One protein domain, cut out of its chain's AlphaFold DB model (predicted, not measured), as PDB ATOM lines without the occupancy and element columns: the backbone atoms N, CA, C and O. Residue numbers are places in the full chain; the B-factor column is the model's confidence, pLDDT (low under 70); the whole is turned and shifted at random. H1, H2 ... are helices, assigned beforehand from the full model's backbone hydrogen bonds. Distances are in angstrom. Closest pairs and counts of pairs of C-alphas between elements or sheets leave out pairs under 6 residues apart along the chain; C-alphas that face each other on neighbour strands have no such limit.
ATOM      1  N   ILE A 171     221.561 180.245 181.289       69.56
ATOM      2  CA  ILE A 171     220.403 180.657 182.094       69.56
ATOM      3  C   ILE A 171     219.103 180.187 181.431       69.56
ATOM      4  O   ILE A 171     218.173 179.780 182.134       69.56
ATOM      5  N   GLY A 172     219.049 180.171 180.093       64.75
ATOM      6  CA  GLY A 172     217.962 179.559 179.322       64.75
ATOM      7  C   GLY A 172     217.704 178.111 179.751       64.75
ATOM      8  O   GLY A 172     216.577 177.757 180.105       64.75
ATOM      9  N   ARG A 173     218.775 177.314 179.896       75.62
ATOM     10  CA  ARG A 173     218.726 175.911 180.367       75.62
ATOM     11  C   ARG A 173     218.107 175.717 181.756       75.62
ATOM     12  O   ARG A 173     217.611 174.631 182.054       75.62
ATOM     13  N   LEU A 174     218.133 176.730 182.624       77.31
ATOM     14  CA  LEU A 174     217.540 176.649 183.965       77.31
ATOM     15  C   LEU A 174     216.013 176.806 183.935       77.31
ATOM     16  O   LEU A 174     215.335 176.349 184.861       77.31
ATOM     17  N   GLY A 175     215.455 177.431 182.893       77.62
ATOM     18  CA  GLY A 175     214.013 177.614 182.736       77.62
ATOM     19  C   GLY A 175     213.358 178.241 183.984       77.62
ATOM     20  O   GLY A 175     213.872 179.236 184.511       77.62
ATOM     21  N   PRO A 176     212.260 177.662 184.513       82.62
ATOM     22  CA  PRO A 176     211.601 178.139 185.735       82.62
ATOM     23  C   PRO A 176     212.498 178.144 186.981       82.62
ATOM     24  O   PRO A 176     212.281 178.944 187.892       82.62
ATOM     25  N   ARG A 177     213.549 177.310 187.025       88.50
ATOM     26  CA  ARG A 177     214.470 177.231 188.174       88.50
ATOM     27  C   ARG A 177     215.205 178.543 188.417       88.50
ATOM     28  O   ARG A 177     215.502 178.859 189.562       88.50
ATOM     29  N   TRP A 178     215.425 179.343 187.375       89.25
ATOM     30  CA  TRP A 178     216.037 180.664 187.510       89.25
ATOM     31  C   TRP A 178     215.216 181.613 188.396       89.25
ATOM     32  O   TRP A 178     215.778 182.358 189.198       89.25
ATOM     33  N   LEU A 179     213.881 181.545 188.310       89.38
ATOM     34  CA  LEU A 179     212.998 182.304 189.198       89.38
ATOM     35  C   LEU A 179     213.106 181.807 190.644       89.38
ATOM     36  O   LEU A 179     213.154 182.614 191.567       89.38
ATOM     37  N   HIS A 180     213.177 180.492 190.841       92.00
ATOM     38  CA  HIS A 180     213.338 179.917 192.175       92.00
ATOM     39  C   HIS A 180     214.665 180.322 192.827       92.00
ATOM     40  O   HIS A 180     214.679 180.577 194.026       92.00
ATOM     41  N   ILE A 181     215.747 180.466 192.051       93.62
ATOM     42  CA  ILE A 181     217.022 181.012 192.543       93.62
ATOM     43  C   ILE A 181     216.830 182.448 193.049       93.62
ATOM     44  O   ILE A 181     217.240 182.756 194.165       93.62
ATOM     45  N   GLY A 182     216.144 183.305 192.287       92.19
ATOM     46  CA  GLY A 182     215.838 184.674 192.722       92.19
ATOM     47  C   GLY A 182     215.012 184.721 194.009       92.19
ATOM     48  O   GLY A 182     215.333 185.465 194.932       92.19
ATOM     49  N   LEU A 183     213.985 183.874 194.120       93.81
ATOM     50  CA  LEU A 183     213.165 183.770 195.334       93.81
ATOM     51  C   LEU A 183     213.954 183.235 196.537       93.81
ATOM     52  O   LEU A 183     213.753 183.704 197.656       93.81
ATOM     53  N   ALA A 184     214.871 182.291 196.322       95.81
ATOM     54  CA  ALA A 184     215.758 181.806 197.373       95.81
ATOM     55  C   ALA A 184     216.677 182.926 197.885       95.81
ATOM     56  O   ALA A 184     216.822 183.086 199.095       95.81
ATOM     57  N   ILE A 185     217.228 183.749 196.984       95.81
ATOM     58  CA  ILE A 185     218.038 184.920 197.348       95.81
ATOM     59  C   ILE A 185     217.218 185.913 198.184       95.81
ATOM     60  O   ILE A 185     217.710 186.388 199.207       95.81
ATOM     61  N   VAL A 186     215.960 186.184 197.814       95.50
ATOM     62  CA  VAL A 186     215.046 187.009 198.629       95.50
ATOM     63  C   VAL A 186     214.876 186.424 200.031       95.50
ATOM     64  O   VAL A 186     214.989 187.156 201.012       95.50
ATOM     65  N   GLY A 187     214.640 185.113 200.134       96.00
ATOM     66  CA  GLY A 187     214.482 184.427 201.417       96.00
ATOM     67  C   GLY A 187     215.721 184.534 202.308       96.00
ATOM     68  O   GLY A 187     215.593 184.808 203.499       96.00
ATOM     69  N   VAL A 188     216.917 184.382 201.732       95.62
ATOM     70  CA  VAL A 188     218.186 184.541 202.460       95.62
ATOM     71  C   VAL A 188     218.364 185.978 202.949       95.62
ATOM     72  O   VAL A 188     218.639 186.161 204.129       95.62
ATOM     73  N   ASN A 189     218.137 186.981 202.093       94.88
ATOM     74  CA  ASN A 189     218.240 188.397 202.476       94.88
ATOM     75  C   ASN A 189     217.233 188.774 203.578       94.88
ATOM     76  O   ASN A 189     217.557 189.522 204.496       94.88
ATOM     77  N   LEU A 190     216.006 188.244 203.521       95.81
ATOM     78  CA  LEU A 190     215.008 188.471 204.568       95.81
ATOM     79  C   LEU A 190     215.446 187.847 205.897       95.81
ATOM     80  O   LEU A 190     215.311 188.463 206.953       95.81
ATOM     81  N   LEU A 191     215.975 186.624 205.849       95.88
ATOM     82  CA  LEU A 191     216.433 185.913 207.035       95.88
ATOM     83  C   LEU A 191     217.609 186.634 207.702       95.88
ATOM     84  O   LEU A 191     217.577 186.844 208.914       95.88
ATOM     85  N   THR A 192     218.627 187.034 206.935       94.19
ATOM     86  CA  THR A 192     219.785 187.758 207.478       94.19
ATOM     87  C   THR A 192     219.375 189.109 208.054       94.19
ATOM     88  O   THR A 192     219.774 189.424 209.175       94.19
ATOM     89  N   PHE A 193     218.485 189.840 207.375       93.88
ATOM     90  CA  PHE A 193     217.918 191.093 207.874       93.88
ATOM     91  C   PHE A 193     217.191 190.916 209.216       93.88
ATOM     92  O   PHE A 193     217.459 191.651 210.166       93.88
ATOM     93  N   ILE A 194     216.311 189.915 209.333       94.81
ATOM     94  CA  ILE A 194     215.581 189.632 210.581       94.81
ATOM     95  C   ILE A 194     216.552 189.275 211.710       94.81
ATOM     96  O   ILE A 194     216.421 189.786 212.822       94.81
ATOM     97  N   LEU A 195     217.537 188.415 211.445       94.69
ATOM     98  CA  LEU A 195     218.508 188.008 212.457       94.69
ATOM     99  C   LEU A 195     219.362 189.198 212.924       94.69
ATOM    100  O   LEU A 195     219.547 189.374 214.130       94.69
ATOM    101  N   LEU A 196     219.818 190.056 212.006       91.75
ATOM    102  CA  LEU A 196     220.552 191.278 212.344       91.75
ATOM    103  C   LEU A 196     219.683 192.260 213.141       91.75
ATOM    104  O   LEU A 196     220.159 192.836 214.121       91.75
ATOM    105  N   ALA A 197     218.404 192.399 212.786       90.62
ATOM    106  CA  ALA A 197     217.452 193.216 213.531       90.62
ATOM    107  C   ALA A 197     217.233 192.687 214.958       90.62
ATOM    108  O   ALA A 197     217.185 193.475 215.900       90.62
ATOM    109  N   ILE A 198     217.172 191.364 215.154       92.12
ATOM    110  CA  ILE A 198     217.086 190.757 216.492       92.12
ATOM    111  C   ILE A 198     218.329 191.098 217.320       92.12
ATOM    112  O   ILE A 198     218.194 191.493 218.477       92.12
ATOM    113  N   PHE A 199     219.529 190.986 216.745       90.56
ATOM    114  CA  PHE A 199     220.765 191.391 217.419       90.56
ATOM    115  C   PHE A 199     220.742 192.875 217.809       90.56
ATOM    116  O   PHE A 199     221.054 193.208 218.952       90.56
ATOM    117  N   ALA A 200     220.305 193.751 216.900       85.69
ATOM    118  CA  ALA A 200     220.166 195.182 217.161       85.69
ATOM    119  C   ALA A 200     219.178 195.477 218.303       85.69
ATOM    120  O   ALA A 200     219.519 196.213 219.228       85.69
ATOM    121  N   LEU A 201     217.999 194.845 218.293       86.75
ATOM    122  CA  LEU A 201     216.973 194.996 219.335       86.75
ATOM    123  C   LEU A 201     217.433 194.477 220.702       86.75
ATOM    124  O   LEU A 201     217.091 195.041 221.739       86.75
ATOM    125  N   ARG A 202     218.218 193.395 220.728       86.44
ATOM    126  CA  ARG A 202     218.802 192.865 221.969       86.44
ATOM    127  C   ARG A 202     219.890 193.784 222.523       86.44
ATOM    128  O   ARG A 202     220.028 193.880 223.739       86.44
ATOM    129  N   ALA A 203     220.647 194.442 221.649       83.44
ATOM    130  CA  ALA A 203     221.742 195.326 222.031       83.44
ATOM    131  C   ALA A 203     221.278 196.725 222.465       83.44
ATOM    132  O   ALA A 203     221.968 197.365 223.255       83.44
ATOM    133  N   SER A 204     220.128 197.208 221.980       74.69
ATOM    134  CA  SER A 204     219.649 198.566 222.273       74.69
ATOM    135  C   SER A 204     219.244 198.792 223.736       74.69
ATOM    136  O   SER A 204     219.214 199.941 224.170       74.69
ATOM    137  N   GLY A 205     218.992 197.731 224.516       68.44
ATOM    138  CA  GLY A 205     218.552 197.833 225.915       68.44
ATOM    139  C   GLY A 205     217.221 198.590 226.089       68.44
ATOM    140  O   GLY A 205     216.688 199.172 225.151       68.44
ATOM    141  N   GLU A 206     216.652 198.587 227.295       62.47
ATOM    142  CA  GLU A 206     215.366 199.260 227.592       62.47
ATOM    143  C   GLU A 206     215.523 200.708 228.090       62.47
ATOM    144  O   GLU A 206     214.548 201.338 228.496       62.47
ATOM    145  N   SER A 207     216.742 201.258 228.119       64.25
ATOM    146  CA  SER A 207     216.971 202.563 228.751       64.25
ATOM    147  C   SER A 207     216.305 203.689 227.947       64.25
ATOM    148  O   SER A 207     216.685 203.908 226.796       64.25
ATOM    149  N   PRO A 208     215.344 204.436 228.524       63.94
ATOM    150  CA  PRO A 208     214.662 205.501 227.805       63.94
ATOM    151  C   PRO A 208     215.620 206.683 227.636       63.94
ATOM    152  O   PRO A 208     215.848 207.448 228.576       63.94
ATOM    153  N   ALA A 209     216.197 206.823 226.443       70.75
ATOM    154  CA  ALA A 209     216.940 208.019 226.064       70.75
ATOM    155  C   ALA A 209     216.010 209.237 226.172       70.75
ATOM    156  O   ALA A 209     214.903 209.229 225.630       70.75
ATOM    157  N   ARG A 210     216.434 210.275 226.899       75.75
ATOM    158  CA  ARG A 210     215.615 211.478 227.125       75.75
ATOM    159  C   ARG A 210     215.899 212.560 226.092       75.75
ATOM    160  O   ARG A 210     215.085 213.463 225.913       75.75
ATOM    161  N   THR A 211     217.033 212.460 225.401       86.12
ATOM    162  CA  THR A 211     217.434 213.366 224.323       86.12
ATOM    163  C   THR A 211     217.888 212.595 223.078       86.12
ATOM    164  O   THR A 211     218.307 211.440 223.158       86.12
ATOM    165  N   MET A 212     217.834 213.245 221.909       80.50
ATOM    166  CA  MET A 212     218.311 212.661 220.645       80.50
ATOM    167  C   MET A 212     219.812 212.315 220.695       80.50
ATOM    168  O   MET A 212     220.221 211.293 220.153       80.50
ATOM    169  N   GLY A 213     220.630 213.131 221.372       85.44
ATOM    170  CA  GLY A 213     222.071 212.884 221.517       85.44
ATOM    171  C   GLY A 213     222.371 211.604 222.300       85.44
ATOM    172  O   GLY A 213     223.140 210.765 221.838       85.44
ATOM    173  N   GLU A 214     221.677 211.398 223.423       83.38
ATOM    174  CA  GLU A 214     221.783 210.165 224.218       83.38
ATOM    175  C   GLU A 214     221.359 208.925 223.419       83.38
ATOM    176  O   GLU A 214     221.986 207.872 223.540       83.38
ATOM    177  N   ALA A 215     220.328 209.046 222.573       79.00
ATOM    178  CA  ALA A 215     219.870 207.956 221.712       79.00
ATOM    179  C   ALA A 215     220.920 207.577 220.653       79.00
ATOM    180  O   ALA A 215     221.184 206.392 220.443       79.00
ATOM    181  N   ILE A 216     221.559 208.569 220.021       82.38
ATOM    182  CA  ILE A 216     222.624 208.349 219.030       82.38
ATOM    183  C   ILE A 216     223.848 207.703 219.688       82.38
ATOM    184  O   ILE A 216     224.388 206.728 219.164       82.38
ATOM    185  N   GLU A 217     224.280 208.195 220.848       84.50
ATOM    186  CA  GLU A 217     225.428 207.633 221.569       84.50
ATOM    187  C   GLU A 217     225.162 206.214 222.081       84.50
ATOM    188  O   GLU A 217     226.043 205.353 222.018       84.50
ATOM    189  N   ALA A 218     223.953 205.946 222.585       81.25
ATOM    190  CA  ALA A 218     223.537 204.607 222.992       81.25
ATOM    191  C   ALA A 218     223.510 203.648 221.794       81.25
ATOM    192  O   ALA A 218     224.082 202.560 221.874       81.25
ATOM    193  N   GLY A 219     222.936 204.073 220.665       81.12
ATOM    194  CA  GLY A 219     222.933 203.300 219.423       81.12
ATOM    195  C   GLY A 219     224.343 203.024 218.899       81.12
ATOM    196  O   GLY A 219     224.652 201.898 218.515       81.12
ATOM    197  N   THR A 220     225.236 204.014 218.962       84.12
ATOM    198  CA  THR A 220     226.632 203.871 218.522       84.12
ATOM    199  C   THR A 220     227.393 202.874 219.398       84.12
ATOM    200  O   THR A 220     228.084 202.001 218.877       84.12
ATOM    201  N   ARG A 221     227.224 202.940 220.725       84.38
ATOM    202  CA  ARG A 221     227.825 201.970 221.655       84.38
ATOM    203  C   ARG A 221     227.268 200.562 221.465       84.38
ATOM    204  O   ARG A 221     228.041 199.607 221.462       84.38
ATOM    205  N   ALA A 222     225.957 200.428 221.272       84.25
ATOM    206  CA  ALA A 222     225.322 199.143 220.987       84.25
ATOM    207  C   ALA A 222     225.862 198.532 219.682       84.25
ATOM    208  O   ALA A 222     226.227 197.356 219.657       84.25
ATOM    209  N   ALA A 223     226.001 199.339 218.625       84.44
ATOM    210  CA  ALA A 223     226.585 198.914 217.355       84.44
ATOM    211  C   ALA A 223     228.055 198.491 217.505       84.44
ATOM    212  O   ALA A 223     228.444 197.437 217.008       84.44
ATOM    213  N   GLN A 224     228.868 199.260 218.237       86.81
ATOM    214  CA  GLN A 224     230.259 198.896 218.526       86.81
ATOM    215  C   GLN A 224     230.357 197.590 219.326       86.81
ATOM    216  O   GLN A 224     231.197 196.748 219.020       86.81
ATOM    217  N   GLY A 225     229.471 197.385 220.306       85.94
ATOM    218  CA  GLY A 225     229.396 196.144 221.075       85.94
ATOM    219  C   GLY A 225     229.054 194.935 220.203       85.94
ATOM    220  O   GLY A 225     229.725 193.908 220.292       85.94
ATOM    221  N   LEU A 226     228.078 195.067 219.301       88.56
ATOM    222  CA  LEU A 226     227.705 194.015 218.349       88.56
ATOM    223  C   LEU A 226     228.872 193.588 217.453       88.56
ATOM    224  O   LEU A 226     229.066 192.394 217.238       88.56
ATOM    225  N   GLN A 227     229.694 194.537 216.998       87.19
ATOM    226  CA  GLN A 227     230.861 194.260 216.150       87.19
ATOM    227  C   GLN A 227     231.933 193.406 216.841       87.19
ATOM    228  O   GLN A 227     232.771 192.818 216.161       87.19
ATOM    229  N   THR A 228     231.913 193.293 218.173       89.81
ATOM    230  CA  THR A 228     232.825 192.401 218.910       89.81
ATOM    231  C   THR A 228     232.348 190.947 218.952       89.81
ATOM    232  O   THR A 228     233.135 190.057 219.273       89.81
ATOM    233  N   LEU A 229     231.080 190.677 218.616       92.69
ATOM    234  CA  LEU A 229     230.496 189.339 218.663       92.69
ATOM    235  C   LEU A 229     230.817 188.564 217.370       92.69
ATOM    236  O   LEU A 229     230.344 188.955 216.300       92.69
ATOM    237  N   PRO A 230     231.517 187.412 217.437       94.25
ATOM    238  CA  PRO A 230     231.867 186.640 216.239       94.25
ATOM    239  C   PRO A 230     230.646 186.196 215.424       94.25
ATOM    240  O   PRO A 230     230.664 186.223 214.197       94.25
ATOM    241  N   ALA A 231     229.549 185.833 216.100       91.69
ATOM    242  CA  ALA A 231     228.307 185.437 215.438       91.69
ATOM    243  C   ALA A 231     227.686 186.582 214.619       91.69
ATOM    244  O   ALA A 231     227.174 186.343 213.527       91.69
ATOM    245  N   TYR A 232     227.767 187.819 215.120       93.06
ATOM    246  CA  TYR A 232     227.279 188.997 214.408       93.06
ATOM    247  C   TYR A 232     228.144 189.283 213.175       93.06
ATOM    248  O   TYR A 232     227.600 189.484 212.098       93.06
ATOM    249  N   GLN A 233     229.473 189.194 213.293       92.94
ATOM    250  CA  GLN A 233     230.389 189.375 212.159       92.94
ATOM    251  C   GLN A 233     230.138 188.365 211.032       92.94
ATOM    252  O   GLN A 233     230.052 188.744 209.865       92.94
ATOM    253  N   VAL A 234     229.984 187.080 211.376       94.50
ATOM    254  CA  VAL A 234     229.656 186.032 210.397       94.50
ATOM    255  C   VAL A 234     228.329 186.342 209.712       94.50
ATOM    256  O   VAL A 234     228.237 186.267 208.488       94.50
ATOM    257  N   LEU A 235     227.314 186.735 210.481       94.06
ATOM    258  CA  LEU A 235     226.010 187.086 209.938       94.06
ATOM    259  C   LEU A 235     226.072 188.323 209.027       94.06
ATOM    260  O   LEU A 235     225.468 188.302 207.960       94.06
ATOM    261  N   SER A 236     226.832 189.359 209.389       90.69
ATOM    262  CA  SER A 236     227.050 190.544 208.550       90.69
ATOM    263  C   SER A 236     227.777 190.216 207.244       90.69
ATOM    264  O   SER A 236     227.452 190.786 206.207       90.69
ATOM    265  N   LEU A 237     228.733 189.281 207.260       93.62
ATOM    266  CA  LEU A 237     229.383 188.808 206.034       93.62
ATOM    267  C   LEU A 237     228.401 188.046 205.141       93.62
ATOM    268  O   LEU A 237     228.346 188.299 203.940       93.62
ATOM    269  N   LEU A 238     227.610 187.137 205.716       94.06
ATOM    270  CA  LEU A 238     226.571 186.415 204.977       94.06
ATOM    271  C   LEU A 238     225.553 187.379 204.359       94.06
ATOM    272  O   LEU A 238     225.197 187.218 203.194       94.06
ATOM    273  N   ASP A 239     225.142 188.396 205.116       92.81
ATOM    274  CA  ASP A 239     224.264 189.464 204.645       92.81
ATOM    275  C   ASP A 239     224.898 190.215 203.467       92.81
ATOM    276  O   ASP A 239     224.292 190.323 202.405       92.81
ATOM    277  N   PHE A 240     226.155 190.644 203.584       93.50
ATOM    278  CA  PHE A 240     226.879 191.302 202.494       93.50
ATOM    279  C   PHE A 240     226.901 190.460 201.205       93.50
ATOM    280  O   PHE A 240     226.566 190.956 200.127       93.50
ATOM    281  N   PHE A 241     227.235 189.170 201.298       95.50
ATOM    282  CA  PHE A 241     227.242 188.287 200.127       95.50
ATOM    283  C   PHE A 241     225.838 188.053 199.555       95.50
ATOM    284  O   PHE A 241     225.692 187.956 198.334       95.50
ATOM    285  N   ALA A 242     224.803 188.007 200.396       93.75
ATOM    286  CA  ALA A 242     223.416 187.894 199.952       93.75
ATOM    287  C   ALA A 242     222.966 189.122 199.136       93.75
ATOM    288  O   ALA A 242     222.248 188.962 198.143       93.75
ATOM    289  N   HIS A 243     223.447 190.320 199.486       93.56
ATOM    290  CA  HIS A 243     223.202 191.555 198.735       93.56
ATOM    291  C   HIS A 243     223.918 191.571 197.387       93.56
ATOM    292  O   HIS A 243     223.315 191.902 196.364       93.56
ATOM    293  N   VAL A 244     225.187 191.158 197.357       94.69
ATOM    294  CA  VAL A 244     225.934 191.015 196.098       94.69
ATOM    295  C   VAL A 244     225.235 190.010 195.180       94.69
ATOM    296  O   VAL A 244     225.037 190.291 194.000       94.69
ATOM    297  N   ALA A 245     224.790 188.873 195.722       95.06
ATOM    298  CA  ALA A 245     224.040 187.876 194.965       95.06
ATOM    299  C   ALA A 245     222.714 188.429 194.421       95.06
ATOM    300  O   ALA A 245     222.376 188.149 193.272       95.06
ATOM    301  N   ALA A 246     221.992 189.242 195.199       94.50
ATOM    302  CA  ALA A 246     220.762 189.900 194.760       94.50
ATOM    303  C   ALA A 246     221.006 190.847 193.577       94.50
ATOM    304  O   ALA A 246     220.325 190.739 192.558       94.50
ATOM    305  N   ILE A 247     222.019 191.712 193.674       94.06
ATOM    306  CA  ILE A 247     222.382 192.654 192.606       94.06
ATOM    307  C   ILE A 247     222.804 191.898 191.343       94.06
ATOM    308  O   ILE A 247     222.294 192.183 190.258       94.06
ATOM    309  N   LEU A 248     223.695 190.910 191.470       94.50
ATOM    310  CA  LEU A 248     224.159 190.113 190.333       94.50
ATOM    311  C   LEU A 248     223.009 189.352 189.673       94.50
ATOM    312  O   LEU A 248     222.898 189.354 188.449       94.50
ATOM    313  N   TRP A 249     222.129 188.740 190.467       94.94
ATOM    314  CA  TRP A 249     220.961 188.040 189.942       94.94
ATOM    315  C   TRP A 249     220.043 188.986 189.156       94.94
ATOM    316  O   TRP A 249     219.636 188.645 188.046       94.94
ATOM    317  N   THR A 250     219.778 190.192 189.672       92.38
ATOM    318  CA  THR A 250     218.982 191.204 188.961       92.38
ATOM    319  C   THR A 250     219.655 191.667 187.669       92.38
ATOM    320  O   THR A 250     218.977 191.777 186.652       92.38
ATOM    321  N   ILE A 251     220.973 191.897 187.667       91.38
ATOM    322  CA  ILE A 251     221.718 192.257 186.450       91.38
ATOM    323  C   ILE A 251     221.582 191.150 185.401       91.38
ATOM    324  O   ILE A 251     221.254 191.434 184.252       91.38
ATOM    325  N   PHE A 252     221.783 189.889 185.788       90.00
ATOM    326  CA  PHE A 252     221.664 188.767 184.861       90.00
ATOM    327  C   PHE A 252     220.228 188.572 184.345       90.00
ATOM    328  O   PHE A 252     220.055 188.288 183.160       90.00
ATOM    329  N   ASP A 253     219.195 188.754 185.180       88.19
ATOM    330  CA  ASP A 253     217.792 188.689 184.726       88.19
ATOM    331  C   ASP A 253     217.447 189.864 183.787       88.19
ATOM    332  O   ASP A 253     216.759 189.649 182.791       88.19
ATOM    333  N   LEU A 254     217.988 191.069 184.030       87.50
ATOM    334  CA  LEU A 254     217.834 192.237 183.148       87.50
ATOM    335  C   LEU A 254     218.523 192.049 181.795       87.50
ATOM    336  O   LEU A 254     217.887 192.264 180.767       87.50
ATOM    337  N   VAL A 255     219.787 191.616 181.789       83.69
ATOM    338  CA  VAL A 255     220.554 191.345 180.560       83.69
ATOM    339  C   VAL A 255     219.853 190.279 179.722       83.69
ATOM    340  O   VAL A 255     219.691 190.456 178.520       83.69
ATOM    341  N   ARG A 256     219.368 189.206 180.359       78.75
ATOM    342  CA  ARG A 256     218.624 188.140 179.676       78.75
ATOM    343  C   ARG A 256     217.340 188.650 179.020       78.75
ATOM    344  O   ARG A 256     216.989 188.182 177.946       78.75
ATOM    345  N   ARG A 257     216.602 189.528 179.699       74.75
ATOM    346  CA  ARG A 257     215.269 189.983 179.266       74.75
ATOM    347  C   ARG A 257     215.298 191.269 178.447       74.75
ATOM    348  O   ARG A 257     214.232 191.764 178.112       74.75
ATOM    349  N   LYS A 258     216.482 191.846 178.204       72.81
ATOM    350  CA  LYS A 258     216.635 193.218 177.689       72.81
ATOM    351  C   LYS A 258     215.779 194.226 178.471       72.81
ATOM    352  O   LYS A 258     215.205 195.158 177.915       72.81
ATOM    353  N   GLY A 259     215.673 194.004 179.781       72.69
ATOM    354  CA  GLY A 259     214.805 194.781 180.655       72.69
ATOM    355  C   GLY A 259     215.333 196.194 180.892       72.69
ATOM    356  O   GLY A 259     216.490 196.521 180.629       72.69
ATOM    357  N   ASN A 260     214.485 197.049 181.459       85.50
ATOM    358  CA  ASN A 260     214.855 198.426 181.749       85.50
ATOM    359  C   ASN A 260     215.899 198.511 182.882       85.50
ATOM    360  O   ASN A 260     215.587 198.276 184.054       85.50
ATOM    361  N   PHE A 261     217.123 198.920 182.538       86.81
ATOM    362  CA  PHE A 261     218.229 199.103 183.485       86.81
ATOM    363  C   PHE A 261     217.956 200.166 184.562       86.81
ATOM    364  O   PHE A 261     218.647 200.172 185.582       86.81
ATOM    365  N   LEU A 262     216.918 201.005 184.420       88.38
ATOM    366  CA  LEU A 262     216.470 201.915 185.483       88.38
ATOM    367  C   LEU A 262     216.112 201.183 186.784       88.38
ATOM    368  O   LEU A 262     216.238 201.765 187.859       88.38
ATOM    369  N   TRP A 263     215.755 199.895 186.730       89.12
ATOM    370  CA  TRP A 263     215.560 199.097 187.945       89.12
ATOM    371  C   TRP A 263     216.821 198.984 188.804       89.12
ATOM    372  O   TRP A 263     216.699 198.885 190.022       89.12
ATOM    373  N   LEU A 264     218.025 199.070 188.227       90.94
ATOM    374  CA  LEU A 264     219.265 199.070 189.009       90.94
ATOM    375  C   LEU A 264     219.409 200.329 189.868       90.94
ATOM    376  O   LEU A 264     219.954 200.243 190.966       90.94
ATOM    377  N   VAL A 265     218.858 201.465 189.427       91.50
ATOM    378  CA  VAL A 265     218.838 202.711 190.214       91.50
ATOM    379  C   VAL A 265     218.037 202.532 191.504       91.50
ATOM    380  O   VAL A 265     218.331 203.184 192.497       91.50
ATOM    381  N   LEU A 266     217.058 201.625 191.518       89.12
ATOM    382  CA  LEU A 266     216.271 201.293 192.703       89.12
ATOM    383  C   LEU A 266     216.892 200.125 193.492       89.12
ATOM    384  O   LEU A 266     217.047 200.201 194.708       89.12
ATOM    385  N   VAL A 267     217.256 199.040 192.802       90.31
ATOM    386  CA  VAL A 267     217.704 197.782 193.417       90.31
ATOM    387  C   VAL A 267     219.060 197.930 194.092       90.31
ATOM    388  O   VAL A 267     219.226 197.426 195.200       90.31
ATOM    389  N   VAL A 268     220.020 198.625 193.478       92.00
ATOM    390  CA  VAL A 268     221.371 198.776 194.039       92.00
ATOM    391  C   VAL A 268     221.356 199.538 195.370       92.00
ATOM    392  O   VAL A 268     221.803 198.960 196.361       92.00
ATOM    393  N   PRO A 269     220.814 200.770 195.475       92.25
ATOM    394  CA  PRO A 269     220.832 201.488 196.747       92.25
ATOM    395  C   PRO A 269     219.975 200.809 197.816       92.25
ATOM    396  O   PRO A 269     220.388 200.763 198.970       92.25
ATOM    397  N   LEU A 270     218.824 200.226 197.460       89.94
ATOM    398  CA  LEU A 270     218.010 199.489 198.430       89.94
ATOM    399  C   LEU A 270     218.695 198.206 198.907       89.94
ATOM    400  O   LEU A 270     218.578 197.862 200.077       89.94
ATOM    401  N   SER A 271     219.472 197.538 198.055       88.94
ATOM    402  CA  SER A 271     220.309 196.413 198.485       88.94
ATOM    403  C   SER A 271     221.434 196.879 199.411       88.94
ATOM    404  O   SER A 271     221.674 196.252 200.432       88.94
ATOM    405  N   CYS A 272     222.072 198.022 199.144       88.19
ATOM    406  CA  CYS A 272     223.079 198.586 200.052       88.19
ATOM    407  C   CYS A 272     222.514 198.982 201.430       88.19
ATOM    408  O   CYS A 272     223.267 199.057 202.396       88.19
ATOM    409  N   LEU A 273     221.207 199.240 201.526       87.94
ATOM    410  CA  LEU A 273     220.500 199.556 202.774       87.94
ATOM    411  C   LEU A 273     219.908 198.319 203.470       87.94
ATOM    412  O   LEU A 273     219.072 198.454 204.362       87.94
ATOM    413  N   SER A 274     220.301 197.120 203.050       85.25
ATOM    414  CA  SER A 274     219.763 195.849 203.540       85.25
ATOM    415  C   SER A 274     218.265 195.625 203.275       85.25
ATOM    416  O   SER A 274     217.589 194.865 203.968       85.25
ATOM    417  N   LEU A 275     217.721 196.279 202.243       90.75
ATOM    418  CA  LEU A 275     216.316 196.203 201.820       90.75
ATOM    419  C   LEU A 275     216.134 195.412 200.512       90.75
ATOM    420  O   LEU A 275     215.088 195.509 199.860       90.75
ATOM    421  N   ALA A 276     217.118 194.586 200.133       89.38
ATOM    422  CA  ALA A 276     217.030 193.708 198.962       89.38
ATOM    423  C   ALA A 276     215.789 192.800 199.008       89.38
ATOM    424  O   ALA A 276     215.107 192.611 198.000       89.38
ATOM    425  N   TRP A 277     215.444 192.291 200.195       92.56
ATOM    426  CA  TRP A 277     214.283 191.426 200.407       92.56
ATOM    427  C   TRP A 277     212.942 192.094 200.068       92.56
ATOM    428  O   TRP A 277     211.986 191.394 199.752       92.56
ATOM    429  N   ALA A 278     212.866 193.427 200.112       91.81
ATOM    430  CA  ALA A 278     211.659 194.184 199.794       91.81
ATOM    431  C   ALA A 278     211.617 194.601 198.315       91.81
ATOM    432  O   ALA A 278     210.571 194.518 197.669       91.81
ATOM    433  N   VAL A 279     212.759 195.017 197.755       92.00
ATOM    434  CA  VAL A 279     212.826 195.521 196.375       92.00
ATOM    435  C   VAL A 279     212.808 194.408 195.323       92.00
ATOM    436  O   VAL A 279     212.166 194.567 194.286       92.00
ATOM    437  N   LEU A 280     213.451 193.260 195.576       91.06
ATOM    438  CA  LEU A 280     213.498 192.158 194.607       91.06
ATOM    439  C   LEU A 280     212.106 191.576 194.299       91.06
ATOM    440  O   LEU A 280     211.816 191.365 193.124       91.06
ATOM    441  N   PRO A 281     211.203 191.350 195.274       92.62
ATOM    442  CA  PRO A 281     209.826 190.949 194.981       92.62
ATOM    443  C   PRO A 281     209.061 191.970 194.137       92.62
ATOM    444  O   PRO A 281     208.337 191.578 193.224       92.62
ATOM    445  N   ALA A 282     209.245 193.271 194.396       89.25
ATOM    446  CA  ALA A 282     208.632 194.329 193.593       89.25
ATOM    447  C   ALA A 282     209.153 194.306 192.146       89.25
ATOM    448  O   ALA A 282     208.362 194.365 191.204       89.25
ATOM    449  N   TYR A 283     210.463 194.124 191.965       90.69
ATOM    450  CA  TYR A 283     211.073 193.900 190.654       90.69
ATOM    451  C   TYR A 283     210.504 192.649 189.963       90.69
ATOM    452  O   TYR A 283     210.072 192.722 188.815       90.69
ATOM    453  N   ILE A 284     210.421 191.511 190.660       89.00
ATOM    454  CA  ILE A 284     209.882 190.256 190.111       89.00
ATOM    455  C   ILE A 284     208.404 190.404 189.713       89.00
ATOM    456  O   ILE A 284     207.972 189.811 188.724       89.00
ATOM    457  N   ALA A 285     207.617 191.175 190.463       86.31
ATOM    458  CA  ALA A 285     206.194 191.353 190.197       86.31
ATOM    459  C   ALA A 285     205.906 192.356 189.069       86.31
ATOM    460  O   ALA A 285     204.993 192.116 188.276       86.31
ATOM    461  N   LEU A 286     206.658 193.462 189.013       84.25
ATOM    462  CA  LEU A 286     206.390 194.611 188.139       84.25
ATOM    463  C   LEU A 286     207.428 194.742 187.019       84.25
ATOM    464  O   LEU A 286     207.075 194.800 185.845       84.25
ATOM    465  N   GLY A 287     208.713 194.742 187.372       76.31
ATOM    466  CA  GLY A 287     209.819 194.933 186.430       76.31
ATOM    467  C   GLY A 287     210.084 193.748 185.508       76.31
ATOM    468  O   GLY A 287     210.622 193.931 184.427       76.31
ATOM    469  N   ARG A 288     209.688 192.540 185.917       73.00
ATOM    470  CA  ARG A 288     209.903 191.300 185.157       73.00
ATOM    471  C   ARG A 288     208.771 190.952 184.183       73.00
ATOM    472  O   ARG A 288     208.958 190.083 183.334       73.00
TER     473      ARG A 288
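This is residues 171 to 288 of the 290 residues of an uncharacterized protein of bacterium (UniProt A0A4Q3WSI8). Two long helices, H1 and H3, run side by side in opposite directions, and a short helical hairpin, H4 and H5, packs on them toward the end where H1 begins and H3 ends. At the other end H2 is set crosswise, with its residues 222 to 226 at the last turns of H1. The printed part has 118 residues with five named helices, H1 to H5 in that order, and no named strand; its class is all helix. It is loose, with a radius of gyration of the C-alphas of 17.5 A and spans of 55 by 27 by 17 A.

Start with H1, residues 177 to 203, and look across to H3, residues 230 to 257: they touch, closest at the C-alphas of Thr 192 and Asp 239, 5.6 A apart, at a shallow tilt of 30 degrees, opposite ways. With H4, residues 262 to 272, and H5, residues 276 to 287, they form a bundle, up and down, each helix running against the one before it in the bundle. H3 and H4 are a helical hairpin, tilted by 6 degrees; the C-alphas of His 243 and Ser 271 are its closest, 5.7 A apart. H4 and H5 are another, tilted by 14 degrees, with the C-alphas of Leu 270 and Ala 276 closest at 5.9 A. H5 also touches residues 183 to 190 of H1, closest at the C-alphas of Val 186 and Trp 277, 4.8 A apart; the shallow tilt of 32 degrees is only just short of steep. H1 and H4 are apart. At the far end find H2, residues 212 to 227, which touches H1 at a steep tilt of 63 degrees, closest at the C-alphas of Ala 203 and Ala 222, 5.3 A apart. H2 is apart from H4 and H5. Every O i to N i+4 pair is within hydrogen-bond range in H1, H2 and H3, against 5 of 7 in H4 and 6 of 8 in H5.

Find C-alpha 177 at (214.470, 177.231, 188.174); from there H1 runs 39.1 A to C-alpha 203 at (221.742, 195.326, 222.031). H2 covers 22.7 A, H3 40.7 A, H4 16.3 A and H5 14.5 A. H5 ends at C-alpha 287, (209.819, 194.933, 186.430).

Look for the two C-alphas farthest apart at Arg 173 and Arg 210, 58.8 A from each other. The printed part has no cut and no long link; H1 to H2 is short, the others tight. The mean pLDDT of the printed part is 87.3, and residues 171 to 172 and 205 to 208 are under 70.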